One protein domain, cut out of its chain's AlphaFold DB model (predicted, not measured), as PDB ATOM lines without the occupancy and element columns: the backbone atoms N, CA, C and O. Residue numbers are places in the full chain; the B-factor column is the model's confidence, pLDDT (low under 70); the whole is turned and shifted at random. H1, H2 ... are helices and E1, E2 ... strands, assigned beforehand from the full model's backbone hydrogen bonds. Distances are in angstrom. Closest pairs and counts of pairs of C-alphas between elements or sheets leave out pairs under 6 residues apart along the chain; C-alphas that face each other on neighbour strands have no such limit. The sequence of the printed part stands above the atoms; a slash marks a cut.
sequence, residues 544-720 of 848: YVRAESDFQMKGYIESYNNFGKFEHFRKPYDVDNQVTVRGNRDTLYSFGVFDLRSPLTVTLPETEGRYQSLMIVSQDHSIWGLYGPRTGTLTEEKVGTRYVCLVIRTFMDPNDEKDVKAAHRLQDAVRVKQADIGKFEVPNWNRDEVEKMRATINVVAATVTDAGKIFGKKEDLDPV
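What this domain is: This is residues 544 to 720 of the 848 residues of an uncharacterized protein of Desulfobacterales bacterium C00003060 (UniProt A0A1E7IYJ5). Two antiparallel sheets stand partly face to face: a twisted one of four strands, E1, E6, E3 and E4 in that order, and a smaller one, E5, E2 and E7 in that order. The long helix H1 crosses one face of the larger sheet and H3 is over the opposite face, while H4 meets the first residues of H1 and residues 702 to 708 stick out free. The printed part has 177 residues, with four named helices and seven named strands in the order H1, E1, E2, E3, E4, E5, H2, E6, H3, E7, H4, a mixed class. It is compact, with a radius of gyration of the C-alphas of 16.8 A and spans of 46 by 37 by 31 A.

How they stand to each other: H1, residues 544 to 560, is on the sheet of E1, residues 587 to 595, E6, residues 643 to 651, E3, residues 612 to 618, and E4, residues 623 to 627. Its height over the sheet is 9.7 A; it lies over E1 and E6 and only just over E3, where 3 of its C-alphas fall, and runs across the strands at 69 degrees to E1 on the local plane. The closest C-alphas of H1 and E1 are those of Met 553 and Val 593, 6.6 A apart. E1 and E6 are antiparallel, with N 590 and O 648 at 2.8 A; E6 and E3 likewise, with N 615 and O 647 at 2.8 A. E3 and E4 form a hairpin, with N 614 and O 626 at 2.9 A. In the second sheet, E2, residues 600 to 604, is the inner strand: N 602 and O 632 of E5, residues 630 to 634, are 2.8 A apart, and N 601 and O 673 of E7, residues 671 to 674, are 2.8 A apart. H2, residues 636 to 639, only grazes the larger sheet. H3, residues 657 to 667, is on the face opposite to H1, giving three layers, helices on both faces of a sheet; its height is 9.6 A and it runs along E6 at 22 degrees on the local plane, with the closest C-alphas, Thr 650 and Ala 663, 6.5 A apart. H4, residues 687 to 701, touches H1 at a steep tilt of 64 degrees, opposite ways, through residues 690 to 694 of H4 and 544 to 548 of H1 alone; the closest C-alphas, Glu 548 and Val 690, are 6.4 A apart. Every O i to N i+4 pair is within hydrogen-bond range in H1 and H3, 10 of 11 in H4, and H2 is too short for one.

Where its parts are: H1 begins at C-alpha 544 (40.532, 45.343, -15.977) and is 23.9 A long. E1 measures 25.9 A, E6 26.4 A, E3 19.8 A and H4 20.4 A. H4 ends at C-alpha 701 (33.495, 58.000, -17.380).

The domain as a whole: The C-alphas of Lys 658 and Glu 689 are the two farthest apart, at 47.0 A. The printed part has no cut; the links H1 to E1 and E7 to H4 are long. Mean pLDDT of the printed part is 90.5, and residues 579 to 581, 705 and 707 are under 70.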
ATOM      1  N   TYR A 544      41.661  44.870 -16.770       95.50
ATOM      2  CA  TYR A 544      40.532  45.343 -15.977       95.50
ATOM      3  C   TYR A 544      39.176  44.898 -16.532       95.50
ATOM      4  O   TYR A 544      38.371  44.371 -15.776       95.50
ATOM      5  N   VAL A 545      38.917  45.045 -17.837       95.81
ATOM      6  CA  VAL A 545      37.606  44.678 -18.410       95.81
ATOM      7  C   VAL A 545      37.303  43.188 -18.232       95.81
ATOM      8  O   VAL A 545      36.158  42.813 -17.967       95.81
ATOM      9  N   ARG A 546      38.337  42.343 -18.328       95.81
ATOM     10  CA  ARG A 546      38.217  40.907 -18.081       95.81
ATOM     11  C   ARG A 546      37.948  40.633 -16.603       95.81
ATOM     12  O   ARG A 546      37.019  39.897 -16.294       95.81
ATOM     13  N   ALA A 547      38.706  41.272 -15.714       95.44
ATOM     14  CA  ALA A 547      38.534  41.147 -14.271       95.44
ATOM     15  C   ALA A 547      37.142  41.601 -13.809       95.44
ATOM     16  O   ALA A 547      36.465  40.875 -13.087       95.44
ATOM     17  N   GLU A 548      36.680  42.759 -14.281       94.56
ATOM     18  CA  GLU A 548      35.343  43.290 -14.018       94.56
ATOM     19  C   GLU A 548      34.264  42.333 -14.535       94.56
ATOM     20  O   GLU A 548      33.339  42.005 -13.802       94.56
ATOM     21  N   SER A 549      34.388  41.829 -15.767       95.62
ATOM     22  CA  SER A 549      33.388  40.917 -16.333       95.62
ATOM     23  C   SER A 549      33.334  39.572 -15.620       95.62
ATOM     24  O   SER A 549      32.240  39.070 -15.372       95.62
ATOM     25  N   ASP A 550      34.482  39.012 -15.246       95.62
ATOM     26  CA  ASP A 550      34.552  37.790 -14.446       95.62
ATOM     27  C   ASP A 550      33.920  38.006 -13.064       95.62
ATOM     28  O   ASP A 550      33.143  37.167 -12.610       95.62
ATOM     29  N   PHE A 551      34.187  39.154 -12.431       90.44
ATOM     30  CA  PHE A 551      33.611  39.528 -11.139       90.44
ATOM     31  C   PHE A 551      32.085  39.674 -11.215       90.44
ATOM     32  O   PHE A 551      31.368  39.143 -10.369       90.44
ATOM     33  N   GLN A 552      31.573  40.331 -12.259       90.31
ATOM     34  CA  GLN A 552      30.135  40.492 -12.483       90.31
ATOM     35  C   GLN A 552      29.460  39.146 -12.771       90.31
ATOM     36  O   GLN A 552      28.452  38.818 -12.148       90.31
ATOM     37  N   MET A 553      30.024  38.326 -13.667       94.88
ATOM     38  CA  MET A 553      29.499  36.987 -13.968       94.88
ATOM     39  C   MET A 553      29.486  36.089 -12.727       94.88
ATOM     40  O   MET A 553      28.471  35.443 -12.468       94.88
ATOM     41  N   LYS A 554      30.565  36.099 -11.934       91.94
ATOM     42  CA  LYS A 554      30.636  35.405 -10.643       91.94
ATOM     43  C   LYS A 554      29.528  35.877  -9.701       91.94
ATOM     44  O   LYS A 554      28.779  35.050  -9.194       91.94
ATOM     45  N   GLY A 555      29.344  37.192  -9.566       84.94
ATOM     46  CA  GLY A 555      28.275  37.780  -8.758       84.94
ATOM     47  C   GLY A 555      26.869  37.341  -9.189       84.94
ATOM     48  O   GLY A 555      26.047  37.014  -8.332       84.94
ATOM     49  N   TYR A 556      26.588  37.263 -10.498       87.19
ATOM     50  CA  TYR A 556      25.321  36.723 -11.017       87.19
ATOM     51  C   TYR A 556      25.134  35.240 -10.664       87.19
ATOM     52  O   TYR A 556      24.042  34.854 -10.237       87.19
ATOM     53  N   ILE A 557      26.183  34.425 -10.814       91.81
ATOM     54  CA  ILE A 557      26.152  32.992 -10.490       91.81
ATOM     55  C   ILE A 557      25.900  32.788  -8.997       91.81
ATOM     56  O   ILE A 557      25.009  32.029  -8.634       91.81
ATOM     57  N   GLU A 558      26.644  33.472  -8.134       84.50
ATOM     58  CA  GLU A 558      26.545  33.320  -6.679       84.50
ATOM     59  C   GLU A 558      25.212  33.841  -6.139       84.50
ATOM     60  O   GLU A 558      24.598  33.209  -5.280       84.50
ATOM     61  N   SER A 559      24.724  34.963  -6.675       79.25
ATOM     62  CA  SER A 559      23.481  35.584  -6.200       79.25
ATOM     63  C   SER A 559      22.233  34.820  -6.636       79.25
ATOM     64  O   SER A 559      21.245  34.797  -5.902       79.25
ATOM     65  N   TYR A 560      22.248  34.227  -7.834       83.25
ATOM     66  CA  TYR A 560      21.044  33.672  -8.465       83.25
ATOM     67  C   TYR A 560      21.141  32.188  -8.807       83.25
ATOM     68  O   TYR A 560      20.180  31.619  -9.320       83.25
ATOM     69  N   ASN A 561      22.283  31.550  -8.539       88.81
ATOM     70  CA  ASN A 561      22.560  30.161  -8.890       88.81
ATOM     71  C   ASN A 561      22.212  29.863 -10.361       88.81
ATOM     72  O   ASN A 561      21.517  28.893 -10.646       88.81
ATOM     73  N   ASN A 562      22.621  30.727 -11.296       93.06
ATOM     74  CA  ASN A 562      22.169  30.714 -12.696       93.06
ATOM     75  C   ASN A 562      23.258  30.286 -13.700       93.06
ATOM     76  O   ASN A 562      23.233  30.672 -14.870       93.06
ATOM     77  N   PHE A 563      24.225  29.481 -13.259       97.00
ATOM     78  CA  PHE A 563      25.204  28.893 -14.167       97.00
ATOM     79  C   PHE A 563      24.575  27.738 -14.966       97.00
ATOM     80  O   PHE A 563      23.953  26.842 -14.394       97.00
ATOM     81  N   GLY A 564      24.687  27.779 -16.294       95.69
ATOM     82  CA  GLY A 564      24.124  26.783 -17.212       95.69
ATOM     83  C   GLY A 564      22.598  26.836 -17.380       95.69
ATOM     84  O   GLY A 564      22.031  25.989 -18.073       95.69
ATOM     85  N   LYS A 565      21.906  27.813 -16.777       94.62
ATOM     86  CA  LYS A 565      20.440  27.957 -16.848       94.62
ATOM     87  C   LYS A 565      20.001  29.417 -16.748       94.62
ATOM     88  O   LYS A 565      20.739  30.262 -16.261       94.62
ATOM     89  N   PHE A 566      18.775  29.708 -17.181       95.19
ATOM     90  CA  PHE A 566      18.155  31.009 -16.932       95.19
ATOM     91  C   PHE A 566      17.434  31.022 -15.585       95.19
ATOM     92  O   PHE A 566      16.617  30.146 -15.312       95.19
ATOM     93  N   GLU A 567      17.686  32.058 -14.792       94.88
ATOM     94  CA  GLU A 567      16.834  32.450 -13.671       94.88
ATOM     95  C   GLU A 567      15.848  33.522 -14.149       94.88
ATOM     96  O   GLU A 567      16.272  34.563 -14.662       94.88
ATOM     97  N   HIS A 568      14.542  33.268 -14.018       95.12
ATOM     98  CA  HIS A 568      13.479  34.160 -14.490       95.12
ATOM     99  C   HIS A 568      12.886  34.978 -13.342       95.12
ATOM    100  O   HIS A 568      12.112  34.474 -12.527       95.12
ATOM    101  N   PHE A 569      13.140  36.283 -13.348       92.12
ATOM    102  CA  PHE A 569      12.573  37.204 -12.374       92.12
ATOM    103  C   PHE A 569      11.134  37.519 -12.768       92.12
ATOM    104  O   PHE A 569      10.869  38.075 -13.836       92.12
ATOM    105  N   ARG A 570      10.192  37.131 -11.905       93.25
ATOM    106  CA  ARG A 570       8.742  37.251 -12.157       93.25
ATOM    107  C   ARG A 570       8.130  38.555 -11.673       93.25
ATOM    108  O   ARG A 570       6.955  38.806 -11.924       93.25
ATOM    109  N   LYS A 571       8.918  39.369 -10.980       89.50
ATOM    110  CA  LYS A 571       8.533  40.686 -10.481       89.50
ATOM    111  C   LYS A 571       9.465  41.747 -11.073       89.50
ATOM    112  O   LYS A 571      10.595  41.409 -11.433       89.50
ATOM    113  N   PRO A 572       9.012  43.011 -11.161       85.62
ATOM    114  CA  PRO A 572       9.901  44.134 -11.427       85.62
ATOM    115  C   PRO A 572      11.100  44.137 -10.477       85.62
ATOM    116  O   PRO A 572      10.991  43.664  -9.345       85.62
ATOM    117  N   TYR A 573      12.206  44.717 -10.936       82.81
ATOM    118  CA  TYR A 573      13.476  44.788 -10.213       82.81
ATOM    119  C   TYR A 573      13.309  45.220  -8.755       82.81
ATOM    120  O   TYR A 573      12.769  46.296  -8.502       82.81
ATOM    121  N   ASP A 574      13.741  44.380  -7.815       84.62
ATOM    122  CA  ASP A 574      13.518  44.584  -6.384       84.62
ATOM    123  C   ASP A 574      14.322  45.780  -5.856       84.62
ATOM    124  O   ASP A 574      15.542  45.830  -5.988       84.62
ATOM    125  N   VAL A 575      13.625  46.758  -5.277       87.06
ATOM    126  CA  VAL A 575      14.231  47.996  -4.762       87.06
ATOM    127  C   VAL A 575      14.789  47.823  -3.351       87.06
ATOM    128  O   VAL A 575      15.670  48.585  -2.963       87.06
ATOM    129  N   ASP A 576      14.331  46.804  -2.618       82.94
ATOM    130  CA  ASP A 576      14.790  46.507  -1.257       82.94
ATOM    131  C   ASP A 576      16.054  45.618  -1.260       82.94
ATOM    132  O   ASP A 576      16.710  45.450  -0.233       82.94
ATOM    133  N   ASN A 577      16.425  45.057  -2.419       78.00
ATOM    134  CA  ASN A 577      17.585  44.177  -2.593       78.00
ATOM    135  C   ASN A 577      18.249  44.397  -3.969       78.00
ATOM    136  O   ASN A 577      18.278  43.505  -4.820       78.00
ATOM    137  N   GLN A 578      18.750  45.614  -4.207       78.12
ATOM    138  CA  GLN A 578      19.354  46.020  -5.481       78.12
ATOM    139  C   GLN A 578      20.786  45.471  -5.614       78.12
ATOM    140  O   GLN A 578      21.633  45.704  -4.758       78.12
ATOM    141  N   VAL A 579      21.062  44.747  -6.704       65.19
ATOM    142  CA  VAL A 579      22.367  44.094  -6.967       65.19
ATOM    143  C   VAL A 579      23.198  44.856  -8.008       65.19
ATOM    144  O   VAL A 579      24.417  44.741  -8.058       65.19
ATOM    145  N   THR A 580      22.549  45.660  -8.848       69.75
ATOM    146  CA  THR A 580      23.160  46.383  -9.969       69.75
ATOM    147  C   THR A 580      22.743  47.843  -9.907       69.75
ATOM    148  O   THR A 580      21.550  48.157  -9.967       69.75
ATOM    149  N   VAL A 581      23.732  48.734  -9.821       69.38
ATOM    150  CA  VAL A 581      23.527  50.186  -9.894       69.38
ATOM    151  C   VAL A 581      22.794  50.517 -11.197       69.38
ATOM    152  O   VAL A 581      23.090  49.943 -12.248       69.38
ATOM    153  N   ARG A 582      21.822  51.434 -11.141       80.00
ATOM    154  CA  ARG A 582      20.984  51.836 -12.287       80.00
ATOM    155  C   ARG A 582      20.156  50.698 -12.905       80.00
ATOM    156  O   ARG A 582      19.930  50.672 -14.121       80.00
ATOM    157  N   GLY A 583      19.649  49.783 -12.076       80.31
ATOM    158  CA  GLY A 583      18.687  48.756 -12.490       80.31
ATOM    159  C   GLY A 583      17.447  49.339 -13.191       80.31
ATOM    160  O   GLY A 583      16.997  50.442 -12.872       80.31
ATOM    161  N   ASN A 584      16.897  48.613 -14.171       85.12
ATOM    162  CA  ASN A 584      15.643  48.977 -14.846       85.12
ATOM    163  C   ASN A 584      14.460  48.257 -14.176       85.12
ATOM    164  O   ASN A 584      14.540  47.060 -13.925       85.12
ATOM    165  N   ARG A 585      13.343  48.946 -13.932       87.31
ATOM    166  CA  ARG A 585      12.125  48.358 -13.353       87.31
ATOM    167  C   ARG A 585      10.995  48.118 -14.374       87.31
ATOM    168  O   ARG A 585      10.017  47.456 -14.045       87.31
ATOM    169  N   ASP A 586      11.146  48.581 -15.614       88.38
ATOM    170  CA  ASP A 586      10.130  48.512 -16.680       88.38
ATOM    171  C   ASP A 586      10.093  47.168 -17.435       88.38
ATOM    172  O   ASP A 586       9.227  46.939 -18.279       88.38
ATOM    173  N   THR A 587      11.036  46.262 -17.163       90.88
ATOM    174  CA  THR A 587      11.099  44.936 -17.794       90.88
ATOM    175  C   THR A 587      11.339  43.845 -16.762       90.88
ATOM    176  O   THR A 587      12.117  44.036 -15.828       90.88
ATOM    177  N   LEU A 588      10.754  42.669 -16.982       93.00
ATOM    178  CA  LEU A 588      11.137  41.447 -16.287       93.00
ATOM    179  C   LEU A 588      12.469  40.935 -16.833       93.00
ATOM    180  O   LEU A 588      12.656  40.823 -18.049       93.00
ATOM    181  N   TYR A 589      13.380  40.602 -15.925       92.06
ATOM    182  CA  TYR A 589      14.699  40.095 -16.271       92.06
ATOM    183  C   TYR A 589      14.741  38.570 -16.298       92.06
ATOM    184  O   TYR A 589      14.043  37.891 -15.550       92.06
ATOM    185  N   SER A 590      15.596  38.019 -17.156       94.31
ATOM    186  CA  SER A 590      16.113  36.659 -16.994       94.31
ATOM    187  C   SER A 590      17.621  36.672 -17.182       94.31
ATOM    188  O   SER A 590      18.092  37.257 -18.155       94.31
ATOM    189  N   PHE A 591      18.366  36.047 -16.277       93.75
ATOM    190  CA  PHE A 591      19.832  36.044 -16.299       93.75
ATOM    191  C   PHE A 591      20.359  34.616 -16.356       93.75
ATOM    192  O   PHE A 591      19.816  33.745 -15.679       93.75
ATOM    193  N   GLY A 592      21.424  34.382 -17.114       96.12
ATOM    194  CA  GLY A 592      22.159  33.119 -17.089       96.12
ATOM    195  C   GLY A 592      23.604  33.303 -17.534       96.12
ATOM    196  O   GLY A 592      23.877  34.118 -18.417       96.12
ATOM    197  N   VAL A 593      24.524  32.553 -16.930       97.88
ATOM    198  CA  VAL A 593      25.940  32.508 -17.332       97.88
ATOM    199  C   VAL A 593      26.262  31.110 -17.843       97.88
ATOM    200  O   VAL A 593      25.874  30.127 -17.221       97.88
ATOM    201  N   PHE A 594      26.948  31.003 -18.978       98.00
ATOM    202  CA  PHE A 594      27.166  29.728 -19.666       98.00
ATOM    203  C   PHE A 594      28.632  29.546 -20.070       98.00
ATOM    204  O   PHE A 594      29.298  30.513 -20.438       98.00
ATOM    205  N   ASP A 595      29.112  28.301 -20.029       97.94
ATOM    206  CA  ASP A 595      30.463  27.886 -20.432       97.94
ATOM    207  C   ASP A 595      30.461  27.322 -21.851       97.94
ATOM    208  O   ASP A 595      29.924  26.249 -22.107       97.94
ATOM    209  N   LEU A 596      31.059  28.044 -22.791       97.69
ATOM    210  CA  LEU A 596      31.018  27.750 -24.221       97.69
ATOM    211  C   LEU A 596      32.046  26.710 -24.684       97.69
ATOM    212  O   LEU A 596      32.151  26.486 -25.893       97.69
ATOM    213  N   ARG A 597      32.719  26.005 -23.758       95.25
ATOM    214  CA  ARG A 597      33.427  24.748 -24.079       95.25
ATOM    215  C   ARG A 597      32.503  23.729 -24.749       95.25
ATOM    216  O   ARG A 597      32.951  22.918 -25.556       95.25
ATOM    217  N   SER A 598      31.208  23.789 -24.430       94.88
ATOM    218  CA  SER A 598      30.145  23.094 -25.151       94.88
ATOM    219  C   SER A 598      29.257  24.110 -25.880       94.88
ATOM    220  O   SER A 598      28.841  25.093 -25.262       94.88
ATOM    221  N   PRO A 599      28.907  23.902 -27.165       96.81
ATOM    222  CA  PRO A 599      28.013  24.803 -27.889       96.81
ATOM    223  C   PRO A 599      26.670  25.013 -27.171       96.81
ATOM    224  O   PRO A 599      25.961  24.055 -26.854       96.81
ATOM    225  N   LEU A 600      26.291  26.276 -26.967       98.06
ATOM    226  CA  LEU A 600      25.032  26.673 -26.338       98.06
ATOM    227  C   LEU A 600      24.008  27.044 -27.407       98.06
ATOM    228  O   LEU A 600      24.197  28.007 -28.144       98.06
ATOM    229  N   THR A 601      22.887  26.333 -27.468       97.31
ATOM    230  CA  THR A 601      21.755  26.710 -28.323       97.31
ATOM    231  C   THR A 601      20.714  27.468 -27.514       97.31
ATOM    232  O   THR A 601      20.230  26.960 -26.506       97.31
ATOM    233  N   VAL A 602      20.348  28.663 -27.975       96.75
ATOM    234  CA  VAL A 602      19.315  29.519 -27.383       96.75
ATOM    235  C   VAL A 602      18.162  29.650 -28.370       96.75
ATOM    236  O   VAL A 602      18.380  29.973 -29.539       96.75
ATOM    237  N   THR A 603      16.938  29.435 -27.900       96.50
ATOM    238  CA  THR A 603      15.706  29.634 -28.666       96.50
ATOM    239  C   THR A 603      14.868  30.713 -27.998       96.50
ATOM    240  O   THR A 603      14.433  30.557 -26.857       96.50
ATOM    241  N   LEU A 604      14.648  31.802 -28.731       96.38
ATOM    242  CA  LEU A 604      13.734  32.881 -28.387       96.38
ATOM    243  C   LEU A 604      12.382  32.643 -29.074       96.38
ATOM    244  O   LEU A 604      12.369  32.373 -30.283       96.38
ATOM    245  N   PRO A 605      11.269  32.747 -28.336       95.88
ATOM    246  CA  PRO A 605       9.927  32.534 -28.868       95.88
ATOM    247  C   PRO A 605       9.471  33.675 -29.789       95.88
ATOM    248  O   PRO A 605      10.078  34.747 -29.835       95.88
ATOM    249  N   GLU A 606       8.373  33.442 -30.509       94.31
ATOM    250  CA  GLU A 606       7.581  34.525 -31.100       94.31
ATOM    251  C   GLU A 606       6.976  35.364 -29.969       94.31
ATOM    252  O   GLU A 606       6.545  34.828 -28.947       94.31
ATOM    253  N   THR A 607       6.989  36.682 -30.135       92.31
ATOM    254  CA  THR A 607       6.652  37.642 -29.074       92.31
ATOM    255  C   THR A 607       5.282  38.282 -29.251       92.31
ATOM    256  O   THR A 607       4.838  39.001 -28.358       92.31
ATOM    257  N   GLU A 608       4.625  38.053 -30.394       88.12
ATOM    258  CA  GLU A 608       3.327  38.654 -30.740       88.12
ATOM    259  C   GLU A 608       3.349  40.192 -30.613       88.12
ATOM    260  O   GLU A 608       2.393  40.828 -30.176       88.12
ATOM    261  N   GLY A 609       4.485  40.806 -30.964       87.25
ATOM    262  CA  GLY A 609       4.695  42.254 -30.888       87.25
ATOM    263  C   GLY A 609       5.160  42.780 -29.523       87.25
ATOM    264  O   GLY A 609       5.522  43.954 -29.427       87.25
ATOM    265  N   ARG A 610       5.223  41.946 -28.473       91.62
ATOM    266  CA  ARG A 610       5.796  42.338 -27.174       91.62
ATOM    267  C   ARG A 610       7.304  42.540 -27.284       91.62
ATOM    268  O   ARG A 610       8.024  41.735 -27.867       91.62
ATOM    269  N   TYR A 611       7.829  43.573 -26.632       93.06
ATOM    270  CA  TYR A 611       9.275  43.738 -26.544       93.06
ATOM    271  C   TYR A 611       9.910  42.632 -25.685       93.06
ATOM    272  O   TYR A 611       9.690  42.562 -24.473       93.06
ATOM    273  N   GLN A 612      10.743  41.799 -26.311       93.81
ATOM    274  CA  GLN A 612      11.685  40.918 -25.633       93.81
ATOM    275  C   GLN A 612      13.041  40.978 -26.338       93.81
ATOM    276  O   GLN A 612      13.143  40.660 -27.522       93.81
ATOM    277  N   SER A 613      14.083  41.375 -25.612       93.06
ATOM    278  CA  SER A 613      15.458  41.395 -26.119       93.06
ATOM    279  C   SER A 613      16.311  40.383 -25.377       93.06
ATOM    280  O   SER A 613      16.278  40.361 -24.146       93.06
ATOM    281  N   LEU A 614      17.136  39.637 -26.102       93.81
ATOM    282  CA  LEU A 614      18.279  38.919 -25.551       93.81
ATOM    283  C   LEU A 614      19.528  39.777 -25.740       93.81
ATOM    284  O   LEU A 614      19.863  40.135 -26.862       93.81
ATOM    285  N   MET A 615      20.226  40.072 -24.657       94.00
ATOM    286  CA  MET A 615      21.544  40.685 -24.663       94.00
ATOM    287  C   MET A 615      22.589  39.613 -24.386       94.00
ATOM    288  O   MET A 615      22.441  38.833 -23.443       94.00
ATOM    289  N   ILE A 616      23.631  39.590 -25.204       95.12
ATOM    290  CA  ILE A 616      24.762  38.678 -25.077       95.12
ATOM    291  C   ILE A 616      25.963  39.510 -24.641       95.12
ATOM    292  O   ILE A 616      26.268  40.499 -25.301       95.12
ATOM    293  N   VAL A 617      26.607  39.132 -23.536       96.12
ATOM    294  CA  VAL A 617      27.763  39.830 -22.956       96.12
ATOM    295  C   VAL A 617      28.912  38.836 -22.810       96.12
ATOM    296  O   VAL A 617      28.809  37.870 -22.049       96.12
ATOM    297  N   SER A 618      29.998  39.048 -23.548       96.81
ATOM    298  CA  SER A 618      31.218  38.244 -23.413       96.81
ATOM    299  C   SER A 618      32.033  38.666 -22.180       96.81
ATOM    300  O   SER A 618      31.808  39.732 -21.605       96.81
ATOM    301  N   GLN A 619      33.024  37.864 -21.780       96.19
ATOM    302  CA  GLN A 619      33.966  38.252 -20.712       96.19
ATOM    303  C   GLN A 619      34.862  39.442 -21.098       96.19
ATOM    304  O   GLN A 619      35.516  40.046 -20.258       96.19
ATOM    305  N   ASP A 620      34.913  39.763 -22.384       95.50
ATOM    306  CA  ASP A 620      35.620  40.917 -22.920       95.50
ATOM    307  C   ASP A 620      34.697  42.130 -23.051       95.50
ATOM    308  O   ASP A 620      35.039  43.080 -23.744       95.50
ATOM    309  N   HIS A 621      33.511  42.092 -22.433       94.88
ATOM    310  CA  HIS A 621      32.488  43.134 -22.532       94.88
ATOM    311  C   HIS A 621      32.140  43.501 -23.988       94.88
ATOM    312  O   HIS A 621      31.775  44.629 -24.298       94.88
ATOM    313  N   SER A 622      32.242  42.528 -24.901       94.62
ATOM    314  CA  SER A 622      31.669  42.635 -26.245       94.62
ATOM    315  C   SER A 622      30.182  42.312 -26.144       94.62
ATOM    316  O   SER A 622      29.818  41.244 -25.634       94.62
ATOM    317  N   ILE A 623      29.328  43.241 -26.578       93.75
ATOM    318  CA  ILE A 623      27.883  43.179 -26.355       93.75
ATOM    319  C   ILE A 623      27.111  43.313 -27.663       93.75
ATOM    320  O   ILE A 623      27.329  44.230 -28.452       93.75
ATOM    321  N   TRP A 624      26.127  42.439 -27.862       91.25
ATOM    322  CA  TRP A 624      25.131  42.604 -28.919       91.25
ATOM    323  C   TRP A 624      23.758  42.081 -28.496       91.25
ATOM    324  O   TRP A 624      23.617  41.274 -27.575       91.25
ATOM    325  N   GLY A 625      22.722  42.581 -29.170       88.00
ATOM    326  CA  GLY A 625      21.329  42.220 -28.922       88.00
ATOM    327  C   GLY A 625      20.750  41.310 -30.005       88.00
ATOM    328  O   GLY A 625      21.099  41.422 -31.179       88.00
ATOM    329  N   LEU A 626      19.820  40.439 -29.620       88.56
ATOM    330  CA  LEU A 626      19.000  39.611 -30.503       88.56
ATOM    331  C   LEU A 626      17.518  39.731 -30.121       88.56
ATOM    332  O   LEU A 626      17.173  39.984 -28.966       88.56
ATOM    333  N   TYR A 627      16.649  39.491 -31.098       91.06
ATOM    334  CA  TYR A 627      15.194  39.476 -30.941       91.06
ATOM    335  C   TYR A 627      14.629  38.160 -31.493       91.06
ATOM    336  O   TYR A 627      15.198  37.586 -32.429       91.06
ATOM    337  N   GLY A 628      13.541  37.680 -30.885       87.69
ATOM    338  CA  GLY A 628      12.798  36.504 -31.344       87.69
ATOM    339  C   GLY A 628      11.803  36.815 -32.479       87.69
ATOM    340  O   GLY A 628      11.575  37.992 -32.767       87.69
ATOM    341  N   PRO A 629      11.219  35.779 -33.115       93.94
ATOM    342  CA  PRO A 629      11.540  34.364 -32.932       93.94
ATOM    343  C   PRO A 629      12.890  34.020 -33.569       93.94
ATOM    344  O   PRO A 629      13.175  34.372 -34.715       93.94
ATOM    345  N   ARG A 630      13.760  33.338 -32.820       93.31
ATOM    346  CA  ARG A 630      15.092  32.973 -33.317       93.31
ATOM    347  C   ARG A 630      15.670  31.814 -32.527       93.31
ATOM    348  O   ARG A 630      15.696  31.865 -31.304       93.31
ATOM    349  N   THR A 631      16.233  30.832 -33.224       95.50
ATOM    350  CA  THR A 631      17.134  29.839 -32.627       95.50
ATOM    351  C   THR A 631      18.548  30.104 -33.117       95.50
ATOM    352  O   THR A 631      18.765  30.266 -34.317       95.50
ATOM    353  N   GLY A 632      19.510  30.164 -32.201       92.69
ATOM    354  CA  GLY A 632      20.917  30.374 -32.528       92.69
ATOM    355  C   GLY A 632      21.834  29.568 -31.621       92.69
ATOM    356  O   GLY A 632      21.521  29.348 -30.454       92.69
ATOM    357  N   THR A 633      22.975  29.144 -32.159       96.00
ATOM    358  CA  THR A 633      24.020  28.447 -31.400       96.00
ATOM    359  C   THR A 633      25.223  29.361 -31.200       96.00
ATOM    360  O   THR A 633      25.846  29.796 -32.179       96.00
ATOM    361  N   LEU A 634      25.537  29.627 -29.933       97.06
ATOM    362  CA  LEU A 634      26.734  30.310 -29.460       97.06
ATOM    363  C   LEU A 634      27.844  29.281 -29.227       97.06
ATOM    364  O   LEU A 634      27.622  28.222 -28.639       97.06
ATOM    365  N   THR A 635      29.036  29.601 -29.709       97.50
ATOM    366  CA  THR A 635      30.270  28.837 -29.501       97.50
ATOM    367  C   THR A 635      31.339  29.795 -28.994       97.50
ATOM    368  O   THR A 635      31.228  31.001 -29.229       97.50
ATOM    369  N   GLU A 636      32.373  29.274 -28.331       96.50
ATOM    370  CA  GLU A 636      33.500  30.089 -27.859       96.50
ATOM    371  C   GLU A 636      34.118  30.908 -29.004       96.50
ATOM    372  O   GLU A 636      34.334  32.103 -28.851       96.50
ATOM    373  N   GLU A 637      34.265  30.317 -30.195       94.88
ATOM    374  CA  GLU A 637      34.746  31.005 -31.404       94.88
ATOM    375  C   GLU A 637      33.863  32.195 -31.819       94.88
ATOM    376  O   GLU A 637      34.373  33.259 -32.155       94.88
ATOM    377  N   LYS A 638      32.531  32.052 -31.772       93.38
ATOM    378  CA  LYS A 638      31.601  33.125 -32.168       93.38
ATOM    379  C   LYS A 638      31.511  34.249 -31.143       93.38
ATOM    380  O   LYS A 638      31.189  35.373 -31.513       93.38
ATOM    381  N   VAL A 639      31.699  33.929 -29.863       95.50
ATOM    382  CA  VAL A 639      31.603  34.897 -28.759       95.50
ATOM    383  C   VAL A 639      32.957  35.544 -28.456       95.50
ATOM    384  O   VAL A 639      33.003  36.659 -27.939       95.50
ATOM    385  N   GLY A 640      34.055  34.864 -28.786       94.75
ATOM    386  CA  GLY A 640      35.430  35.291 -28.526       94.75
ATOM    387  C   GLY A 640      35.920  35.001 -27.104       94.75
ATOM    388  O   GLY A 640      37.086  35.244 -26.803       94.75
ATOM    389  N   THR A 641      35.060  34.491 -26.214       96.88
ATOM    390  CA  THR A 641      35.409  34.152 -24.827       96.88
ATOM    391  C   THR A 641      34.725  32.866 -24.379       96.88
ATOM    392  O   THR A 641      33.620  32.566 -24.831       96.88
ATOM    393  N   ARG A 642      35.361  32.132 -23.456       96.94
ATOM    394  CA  ARG A 642      34.825  30.886 -22.891       96.94
ATOM    395  C   ARG A 642      33.481  31.095 -22.202       96.94
ATOM    396  O   ARG A 642      32.563  30.326 -22.451       96.94
ATOM    397  N   TYR A 643      33.337  32.112 -21.355       98.25
ATOM    398  CA  TYR A 643      32.060  32.375 -20.687       98.25
ATOM    399  C   TYR A 643      31.268  33.472 -21.380       98.25
ATOM    400  O   TYR A 643      31.826  34.407 -21.963       98.25
ATOM    401  N   VAL A 644      29.948  33.362 -21.277       97.88
ATOM    402  CA  VAL A 644      29.007  34.360 -21.773       97.88
ATOM    403  C   VAL A 644      27.885  34.567 -20.765       97.88
ATOM    404  O   VAL A 644      27.335  33.604 -20.230       97.88
ATOM    405  N   CYS A 645      27.528  35.825 -20.518       97.12
ATOM    406  CA  CYS A 645      26.340  36.188 -19.759       97.12
ATOM    407  C   CYS A 645      25.217  36.565 -20.726       97.12
ATOM    408  O   CYS A 645      25.390  37.390 -21.625       97.12
ATOM    409  N   LEU A 646      24.060  35.941 -20.538       96.50
ATOM    410  CA  LEU A 646      22.849  36.193 -21.296       96.50
ATOM    411  C   LEU A 646      21.838  36.907 -20.406       96.50
ATOM    412  O   LEU A 646      21.494  36.420 -19.327       96.50
ATOM    413  N   VAL A 647      21.327  38.038 -20.887       93.81
ATOM    414  CA  VAL A 647      20.326  38.839 -20.177       93.81
ATOM    415  C   VAL A 647      19.116  39.046 -21.067       93.81
ATOM    416  O   VAL A 647      19.206  39.679 -22.116       93.81
ATOM    417  N   ILE A 648      17.965  38.548 -20.639       94.06
ATOM    418  CA  ILE A 648      16.697  38.752 -21.332       94.06
ATOM    419  C   ILE A 648      15.903  39.823 -20.607       94.06
ATOM    420  O   ILE A 648      15.696  39.735 -19.400       94.06
ATOM    421  N   ARG A 649      15.426  40.815 -21.357       93.44
ATOM    422  CA  ARG A 649      14.491  41.834 -20.874       93.44
ATOM    423  C   ARG A 649      13.163  41.624 -21.576       93.44
ATOM    424  O   ARG A 649      13.114  41.697 -22.800       93.44
ATOM    425  N   THR A 650      12.115  41.343 -20.809       94.62
ATOM    426  CA  THR A 650      10.746  41.167 -21.311       94.62
ATOM    427  C   THR A 650       9.885  42.302 -20.785       94.62
ATOM    428  O   THR A 650       9.743  42.455 -19.574       94.62
ATOM    429  N   PHE A 651       9.332  43.116 -21.677       93.56
ATOM    430  CA  PHE A 651       8.439  44.201 -21.284       93.56
ATOM    431  C   PHE A 651       7.135  43.656 -20.696       93.56
ATOM    432  O   PHE A 651       6.607  42.645 -21.172       93.56
ATOM    433  N   MET A 652       6.600  44.345 -19.691       92.00
ATOM    434  CA  MET A 652       5.252  44.115 -19.183       92.00
ATOM    435  C   MET A 652       4.622  45.413 -18.675       92.00
ATOM    436  O   MET A 652       5.331  46.299 -18.194       92.00
ATOM    437  N   ASP A 653       3.296  45.486 -18.712       89.81
ATOM    438  CA  ASP A 653       2.528  46.446 -17.930       89.81
ATOM    439  C   ASP A 653       2.225  45.845 -16.542       89.81
ATOM    440  O   ASP A 653       1.421  44.916 -16.437       89.81
ATOM    441  N   PRO A 654       2.844  46.344 -15.451       87.00
ATOM    442  CA  PRO A 654       2.562  45.865 -14.097       87.00
ATOM    443  C   PRO A 654       1.114  46.099 -13.645       87.00
ATOM    444  O   PRO A 654       0.699  45.488 -12.662       87.00
ATOM    445  N   ASN A 655       0.368  46.988 -14.309       86.56
ATOM    446  CA  ASN A 655      -1.006  47.329 -13.944       86.56
ATOM    447  C   ASN A 655      -2.051  46.430 -14.626       86.56
ATOM    448  O   ASN A 655      -3.229  46.508 -14.278       86.56
ATOM    449  N   ASP A 656      -1.640  45.566 -15.561       90.31
ATOM    450  CA  ASP A 656      -2.509  44.596 -16.227       90.31
ATOM    451  C   ASP A 656      -2.064  43.163 -15.895       90.31
ATOM    452  O   ASP A 656      -1.097  42.625 -16.431       90.31
ATOM    453  N   GLU A 657      -2.813  42.491 -15.018       91.38
ATOM    454  CA  GLU A 657      -2.509  41.120 -14.595       91.38
ATOM    455  C   GLU A 657      -2.483  40.115 -15.767       91.38
ATOM    456  O   GLU A 657      -1.739  39.126 -15.731       91.38
ATOM    457  N   LYS A 658      -3.276  40.340 -16.826       93.44
ATOM    458  CA  LYS A 658      -3.251  39.482 -18.022       93.44
ATOM    459  C   LYS A 658      -1.960  39.689 -18.803       93.44
ATOM    460  O   LYS A 658      -1.396  38.702 -19.286       93.44
ATOM    461  N   ASP A 659      -1.494  40.931 -18.890       92.50
ATOM    462  CA  ASP A 659      -0.230  41.305 -19.521       92.50
ATOM    463  C   ASP A 659       0.969  40.686 -18.787       92.50
ATOM    464  O   ASP A 659       1.805  40.026 -19.410       92.50
ATOM    465  N   VAL A 660       0.983  40.762 -17.450       92.38
ATOM    466  CA  VAL A 660       2.002  40.117 -16.601       92.38
ATOM    467  C   VAL A 660       2.053  38.607 -16.851       92.38
ATOM    468  O   VAL A 660       3.124  38.047 -17.097       92.38
ATOM    469  N   LYS A 661       0.896  37.929 -16.859       93.75
ATOM    470  CA  LYS A 661       0.827  36.485 -17.150       93.75
ATOM    471  C   LYS A 661       1.305  36.158 -18.567       93.75
ATOM    472  O   LYS A 661       1.896  35.101 -18.776       93.75
ATOM    473  N   ALA A 662       1.053  37.028 -19.547       94.00
ATOM    474  CA  ALA A 662       1.564  36.859 -20.907       94.00
ATOM    475  C   ALA A 662       3.091  37.009 -20.967       94.00
ATOM    476  O   ALA A 662       3.756  36.190 -21.602       94.00
ATOM    477  N   ALA A 663       3.657  37.982 -20.251       94.94
ATOM    478  CA  ALA A 663       5.103  38.146 -20.129       94.94
ATOM    479  C   ALA A 663       5.769  36.935 -19.451       94.94
ATOM    480  O   ALA A 663       6.817  36.480 -19.911       94.94
ATOM    481  N   HIS A 664       5.147  36.360 -18.413       96.44
ATOM    482  CA  HIS A 664       5.642  35.132 -17.774       96.44
ATOM    483  C   HIS A 664       5.647  33.948 -18.734       96.44
ATOM    484  O   HIS A 664       6.667  33.272 -18.833       96.44
ATOM    485  N   ARG A 665       4.564  33.747 -19.500       95.50
ATOM    486  CA  ARG A 665       4.523  32.707 -20.543       95.50
ATOM    487  C   ARG A 665       5.621  32.900 -21.587       95.50
ATOM    488  O   ARG A 665       6.181  31.920 -22.066       95.50
ATOM    489  N   LEU A 666       5.948  34.147 -21.925       95.88
ATOM    490  CA  LEU A 666       7.014  34.446 -22.875       95.88
ATOM    491  C   LEU A 666       8.409  34.154 -22.299       95.88
ATOM    492  O   LEU A 666       9.249  33.602 -23.007       95.88
ATOM    493  N   GLN A 667       8.661  34.462 -21.020       96.50
ATOM    494  CA  GLN A 667       9.868  34.001 -20.315       96.50
ATOM    495  C   GLN A 667       9.944  32.465 -20.321       96.50
ATOM    496  O   GLN A 667      10.972  31.907 -20.699       96.50
ATOM    497  N   ASP A 668       8.830  31.795 -20.009       96.44
ATOM    498  CA  ASP A 668       8.710  30.331 -19.964       96.44
ATOM    499  C   ASP A 668       8.862  29.659 -21.319       96.44
ATOM    500  O   ASP A 668       8.987  28.438 -21.366       96.44
ATOM    501  N   ALA A 669       8.807  30.401 -22.422       96.38
ATOM    502  CA  ALA A 669       8.980  29.873 -23.768       96.38
ATOM    503  C   ALA A 669      10.434  29.977 -24.261       96.38
ATOM    504  O   ALA A 669      10.790  29.336 -25.252       96.38
ATOM    505  N   VAL A 670      11.301  30.708 -23.552       96.81
ATOM    506  CA  VAL A 670      12.741  30.736 -23.833       96.81
ATOM    507  C   VAL A 670      13.351  29.373 -23.511       96.81
ATOM    508  O   VAL A 670      13.096  28.787 -22.457       96.81
ATOM    509  N   ARG A 671      14.177  28.838 -24.412       94.94
ATOM    510  CA  ARG A 671      14.888  27.569 -24.191       94.94
ATOM    511  C   ARG A 671      16.385  27.767 -24.332       94.94
ATOM    512  O   ARG A 671      16.843  28.451 -25.244       94.94
ATOM    513  N   VAL A 672      17.132  27.105 -23.459       95.94
ATOM    514  CA  VAL A 672      18.572  26.896 -23.603       95.94
ATOM    515  C   VAL A 672      18.850  25.406 -23.622       95.94
ATOM    516  O   VAL A 672      18.239  24.644 -22.874       95.94
ATOM    517  N   LYS A 673      19.744  24.986 -24.512       95.62
ATOM    518  CA  LYS A 673      20.204  23.607 -24.615       95.62
ATOM    519  C   LYS A 673      21.714  23.603 -24.762       95.62
ATOM    520  O   LYS A 673      22.247  24.213 -25.689       95.62
ATOM    521  N   GLN A 674      22.371  22.871 -23.879       96.00
ATOM    522  CA  GLN A 674      23.811  22.676 -23.873       96.00
ATOM    523  C   GLN A 674      24.097  21.223 -23.487       96.00
ATOM    524  O   GLN A 674      23.367  20.658 -22.675       96.00
ATOM    525  N   ALA A 675      25.086  20.592 -24.124       92.50
ATOM    526  CA  ALA A 675      25.393  19.183 -23.863       92.50
ATOM    527  C   ALA A 675      26.175  18.996 -22.555       92.50
ATOM    528  O   ALA A 675      25.971  18.006 -21.860       92.50
ATOM    529  N   ASP A 676      27.032  19.959 -22.224       93.19
ATOM    530  CA  ASP A 676      27.802  20.010 -20.986       93.19
ATOM    531  C   ASP A 676      27.756  21.439 -20.434       93.19
ATOM    532  O   ASP A 676      28.088  22.388 -21.145       93.19
ATOM    533  N   ILE A 677      27.311  21.588 -19.185       93.06
ATOM    534  CA  ILE A 677      27.212  22.886 -18.500       93.06
ATOM    535  C   ILE A 677      28.582  23.414 -18.058       93.06
ATOM    536  O   ILE A 677      28.723  24.604 -17.783       93.06
ATOM    537  N   GLY A 678      29.590  22.541 -17.987       93.19
ATOM    538  CA  GLY A 678      30.945  22.898 -17.614       93.19
ATOM    539  C   GLY A 678      31.099  23.351 -16.157       93.19
ATOM    540  O   GLY A 678      30.425  22.868 -15.248       93.19
ATOM    541  N   LYS A 679      32.054  24.258 -15.935       91.88
ATOM    542  CA  LYS A 679      32.420  24.839 -14.633       91.88
ATOM    543  C   LYS A 679      32.856  26.278 -14.852       91.88
ATOM    544  O   LYS A 679      33.508  26.557 -15.858       91.88
ATOM    545  N   PHE A 680      32.524  27.159 -13.914       94.94
ATOM    546  CA  PHE A 680      32.992  28.538 -13.938       94.94
ATOM    547  C   PHE A 680      34.353  28.638 -13.241       94.94
ATOM    548  O   PHE A 680      34.474  28.475 -12.034       94.94
ATOM    549  N   GLU A 681      35.387  28.863 -14.037       92.50
ATOM    550  CA  GLU A 681      36.795  28.916 -13.646       92.50
ATOM    551  C   GLU A 681      37.407  30.173 -14.263       92.50
ATOM    552  O   GLU A 681      37.601  30.240 -15.481       92.50
ATOM    553  N   VAL A 682      37.688  31.169 -13.430       93.31
ATOM    554  CA  VAL A 682      38.285  32.455 -13.813       93.31
ATOM    555  C   VAL A 682      39.513  32.728 -12.943       93.31
ATOM    556  O   VAL A 682      39.632  32.121 -11.874       93.31
ATOM    557  N   PRO A 683      40.447  33.599 -13.369       91.19
ATOM    558  CA  PRO A 683      41.577  33.978 -12.531       91.19
ATOM    559  C   PRO A 683      41.130  34.489 -11.156       91.19
ATOM    560  O   PRO A 683      40.078  35.116 -11.020       91.19
ATOM    561  N   ASN A 684      41.957  34.255 -10.137       84.25
ATOM    562  CA  ASN A 684      41.737  34.770  -8.788       84.25
ATOM    563  C   ASN A 684      42.027  36.285  -8.739       84.25
ATOM    564  O   ASN A 684      43.105  36.715  -8.325       84.25
ATOM    565  N   TRP A 685      41.108  37.094  -9.262       89.19
ATOM    566  CA  TRP A 685      41.217  38.550  -9.282       89.19
ATOM    567  C   TRP A 685      41.165  39.127  -7.863       89.19
ATOM    568  O   TRP A 685      40.312  38.747  -7.063       89.19
ATOM    569  N   ASN A 686      42.038  40.090  -7.552       86.06
ATOM    570  CA  ASN A 686      41.946  40.823  -6.291       86.06
ATOM    571  C   ASN A 686      40.744  41.785  -6.324       86.06
ATOM    572  O   ASN A 686      40.742  42.756  -7.082       86.06
ATOM    573  N   ARG A 687      39.738  41.526  -5.482       85.00
ATOM    574  CA  ARG A 687      38.506  42.322  -5.391       85.00
ATOM    575  C   ARG A 687      38.771  43.811  -5.171       85.00
ATOM    576  O   ARG A 687      38.220  44.629  -5.906       85.00
ATOM    577  N   ASP A 688      39.622  44.154  -4.208       84.00
ATOM    578  CA  ASP A 688      39.889  45.548  -3.845       84.00
ATOM    579  C   ASP A 688      40.531  46.305  -5.014       84.00
ATOM    580  O   ASP A 688      40.245  47.479  -5.246       84.00
ATOM    581  N   GLU A 689      41.372  45.626  -5.801       91.19
ATOM    582  CA  GLU A 689      41.985  46.218  -6.990       91.19
ATOM    583  C   GLU A 689      40.976  46.416  -8.131       91.19
ATOM    584  O   GLU A 689      41.009  47.463  -8.783       91.19
ATOM    585  N   VAL A 690      40.049  45.468  -8.350       89.56
ATOM    586  CA  VAL A 690      38.949  45.630  -9.323       89.56
ATOM    587  C   VAL A 690      38.062  46.811  -8.928       89.56
ATOM    588  O   VAL A 690      37.795  47.684  -9.754       89.56
ATOM    589  N   GLU A 691      37.639  46.883  -7.662       86.25
ATOM    590  CA  GLU A 691      36.774  47.955  -7.154       86.25
ATOM    591  C   GLU A 691      37.466  49.325  -7.213       86.25
ATOM    592  O   GLU A 691      36.874  50.304  -7.679       86.25
ATOM    593  N   LYS A 692      38.747  49.397  -6.832       88.38
ATOM    594  CA  LYS A 692      39.551  50.622  -6.940       88.38
ATOM    595  C   LYS A 692      39.712  51.078  -8.389       88.38
ATOM    596  O   LYS A 692      39.605  52.277  -8.672       88.38
ATOM    597  N   MET A 693      39.966  50.150  -9.312       92.31
ATOM    598  CA  MET A 693      40.079  50.470 -10.734       92.31
ATOM    599  C   MET A 693      38.736  50.958 -11.292       92.31
ATOM    600  O   MET A 693      38.704  51.999 -11.945       92.31
ATOM    601  N   ARG A 694      37.620  50.301 -10.942       91.56
ATOM    602  CA  ARG A 694      36.259  50.743 -11.298       91.56
ATOM    603  C   ARG A 694      35.990  52.172 -10.833       91.56
ATOM    604  O   ARG A 694      35.566  53.003 -11.631       91.56
ATOM    605  N   ALA A 695      36.276  52.478  -9.567       83.06
ATOM    606  CA  ALA A 695      36.098  53.818  -9.011       83.06
ATOM    607  C   ALA A 695      36.941  54.863  -9.759       83.06
ATOM    608  O   ALA A 695      36.443  55.933 -10.099       83.06
ATOM    609  N   THR A 696      38.193  54.526 -10.084       87.69
ATOM    610  CA  THR A 696      39.108  55.407 -10.827       87.69
ATOM    611  C   THR A 696      38.603  55.679 -12.245       87.69
ATOM    612  O   THR A 696      38.558  56.828 -12.684       87.69
ATOM    613  N   ILE A 697      38.180  54.635 -12.960       88.62
ATOM    614  CA  ILE A 697      37.654  54.745 -14.323       88.62
ATOM    615  C   ILE A 697      36.341  55.532 -14.331       88.62
ATOM    616  O   ILE A 697      36.131  56.354 -15.223       88.62
ATOM    617  N   ASN A 698      35.489  55.362 -13.315       80.75
ATOM    618  CA  ASN A 698      34.224  56.087 -13.201       80.75
ATOM    619  C   ASN A 698      34.398  57.611 -13.099       80.75
ATOM    620  O   ASN A 698      33.540  58.339 -13.598       80.75
ATOM    621  N   VAL A 699      35.517  58.106 -12.552       80.12
ATOM    622  CA  VAL A 699      35.840  59.548 -12.567       80.12
ATOM    623  C   VAL A 699      35.971  60.065 -14.002       80.12
ATOM    624  O   VAL A 699      35.438  61.120 -14.333       80.12
ATOM    625  N   VAL A 700      36.639  59.306 -14.875       80.88
ATOM    626  CA  VAL A 700      36.783  59.655 -16.298       80.88
ATOM    627  C   VAL A 700      35.463  59.443 -17.036       80.88
ATOM    628  O   VAL A 700      35.051  60.295 -17.823       80.88
ATOM    629  N   ALA A 701      34.765  58.344 -16.749       75.69
ATOM    630  CA  ALA A 701      33.495  58.000 -17.380       75.69
ATOM    631  C   ALA A 701      32.417  59.079 -17.164       75.69
ATOM    632  O   ALA A 701      31.614  59.328 -18.060       75.69
ATOM    633  N   ALA A 702      32.448  59.780 -16.025       70.25
ATOM    634  CA  ALA A 702      31.559  60.905 -15.734       70.25
ATOM    635  C   ALA A 702      31.723  62.106 -16.692       70.25
ATOM    636  O   ALA A 702      30.843  62.962 -16.749       70.25
ATOM    637  N   THR A 703      32.820  62.176 -17.454       73.44
ATOM    638  CA  THR A 703      33.085  63.257 -18.423       73.44
ATOM    639  C   THR A 703      32.626  62.936 -19.850       73.44
ATOM    640  O   THR A 703      32.681  63.802 -20.724       73.44
ATOM    641  N   VAL A 704      32.166  61.705 -20.110       72.69
ATOM    642  CA  VAL A 704      31.750  61.269 -21.449       72.69
ATOM    643  C   VAL A 704      30.451  61.952 -21.862       72.69
ATOM    644  O   VAL A 704      29.439  61.870 -21.172       72.69
ATOM    645  N   THR A 705      30.463  62.582 -23.034       66.69
ATOM    646  CA  THR A 705      29.304  63.291 -23.597       66.69
ATOM    647  C   THR A 705      28.483  62.451 -24.577       66.69
ATOM    648  O   THR A 705      27.334  62.794 -24.845       66.69
ATOM    649  N   ASP A 706      29.034  61.345 -25.087       71.56
ATOM    650  CA  ASP A 706      28.379  60.449 -26.046       71.56
ATOM    651  C   ASP A 706      28.298  59.014 -25.502       71.56
ATOM    652  O   ASP A 706      29.146  58.159 -25.763       71.56
ATOM    653  N   ALA A 707      27.248  58.744 -24.724       67.81
ATOM    654  CA  ALA A 707      26.985  57.416 -24.172       67.81
ATOM    655  C   ALA A 707      26.589  56.376 -25.242       67.81
ATOM    656  O   ALA A 707      26.536  55.190 -24.934       67.81
ATOM    657  N   GLY A 708      26.337  56.776 -26.496       74.06
ATOM    658  CA  GLY A 708      26.033  55.843 -27.586       74.06
ATOM    659  C   GLY A 708      27.226  54.970 -27.989       74.06
ATOM    660  O   GLY A 708      27.045  53.947 -28.639       74.06
ATOM    661  N   LYS A 709      28.439  55.349 -27.571       81.75
ATOM    662  CA  LYS A 709      29.699  54.695 -27.950       81.75
ATOM    663  C   LYS A 709      30.264  53.732 -26.910       81.75
ATOM    664  O   LYS A 709      31.301  53.137 -27.162       81.75
ATOM    665  N   ILE A 710      29.646  53.595 -25.735       85.31
ATOM    666  CA  ILE A 710      30.221  52.798 -24.630       85.31
ATOM    667  C   ILE A 710      29.773  51.326 -24.635       85.31
ATOM    668  O   ILE A 710      30.351  50.517 -23.915       85.31
ATOM    669  N   PHE A 711      28.753  50.970 -25.424       89.38
ATOM    670  CA  PHE A 711      28.230  49.603 -25.520       89.38
ATOM    671  C   PHE A 711      28.103  49.170 -26.976       89.38
ATOM    672  O   PHE A 711      27.529  49.878 -27.799       89.38
ATOM    673  N   GLY A 712      28.593  47.975 -27.278       91.38
ATOM    674  CA  GLY A 712      28.659  47.449 -28.633       91.38
ATOM    675  C   GLY A 712      29.575  46.240 -28.698       91.38
ATOM    676  O   GLY A 712      30.087  45.769 -27.677       91.38
ATOM    677  N   LYS A 713      29.785  45.733 -29.908       91.56
ATOM    678  CA  LYS A 713      30.795  44.707 -30.131       91.56
ATOM    679  C   LYS A 713      32.176  45.319 -29.942       91.56
ATOM    680  O   LYS A 713      32.447  46.376 -30.497       91.56
ATOM    681  N   LYS A 714      33.041  44.658 -29.176       90.44
ATOM    682  CA  LYS A 714      34.371  45.167 -28.802       90.44
ATOM    683  C   LYS A 714      35.185  45.643 -30.010       90.44
ATOM    684  O   LYS A 714      35.858  46.659 -29.914       90.44
ATOM    685  N   GLU A 715      35.119  44.924 -31.127       89.69
ATOM    686  CA  GLU A 715      35.818  45.254 -32.375       89.69
ATOM    687  C   GLU A 715      35.358  46.564 -33.038       89.69
ATOM    688  O   GLU A 715      36.125  47.157 -33.794       89.69
ATOM    689  N   ASP A 716      34.150  47.032 -32.720       89.69
ATOM    690  CA  ASP A 716      33.555  48.257 -33.260       89.69
ATOM    691  C   ASP A 716      33.703  49.455 -32.298       89.69
ATOM    692  O   ASP A 716      33.323  50.578 -32.637       89.69
ATOM    693  N   LEU A 717      34.231  49.234 -31.084       88.56
ATOM    694  CA  LEU A 717      34.343  50.256 -30.042       88.56
ATOM    695  C   LEU A 717      35.746  50.862 -29.960       88.56
ATOM    696  O   LEU A 717      36.762  50.178 -30.081       88.56
ATOM    697  N   ASP A 718      35.797  52.157 -29.645       90.38
ATOM    698  CA  ASP A 718      37.035  52.785 -29.191       90.38
ATOM    699  C   ASP A 718      37.485  52.138 -27.860       90.38
ATOM    700  O   ASP A 718      36.662  52.006 -26.946       90.38
ATOM    701  N   PRO A 719      38.766  51.748 -27.703       90.31
ATOM    702  CA  PRO A 719      39.238  51.049 -26.506       90.31
ATOM    703  C   PRO A 719      38.999  51.799 -25.192       90.31
ATOM    704  O   PRO A 719      38.802  51.160 -24.156       90.31
ATOM    705  N   VAL A 720      39.002  53.138 -25.213       89.12
ATOM    706  CA  VAL A 720      38.693  53.937 -24.024       89.12
ATOM    707  C   VAL A 720      37.213  53.788 -23.708       89.12
ATOM    708  O   VAL A 720      36.875  53.366 -22.608       89.12
TER     709      VAL A 720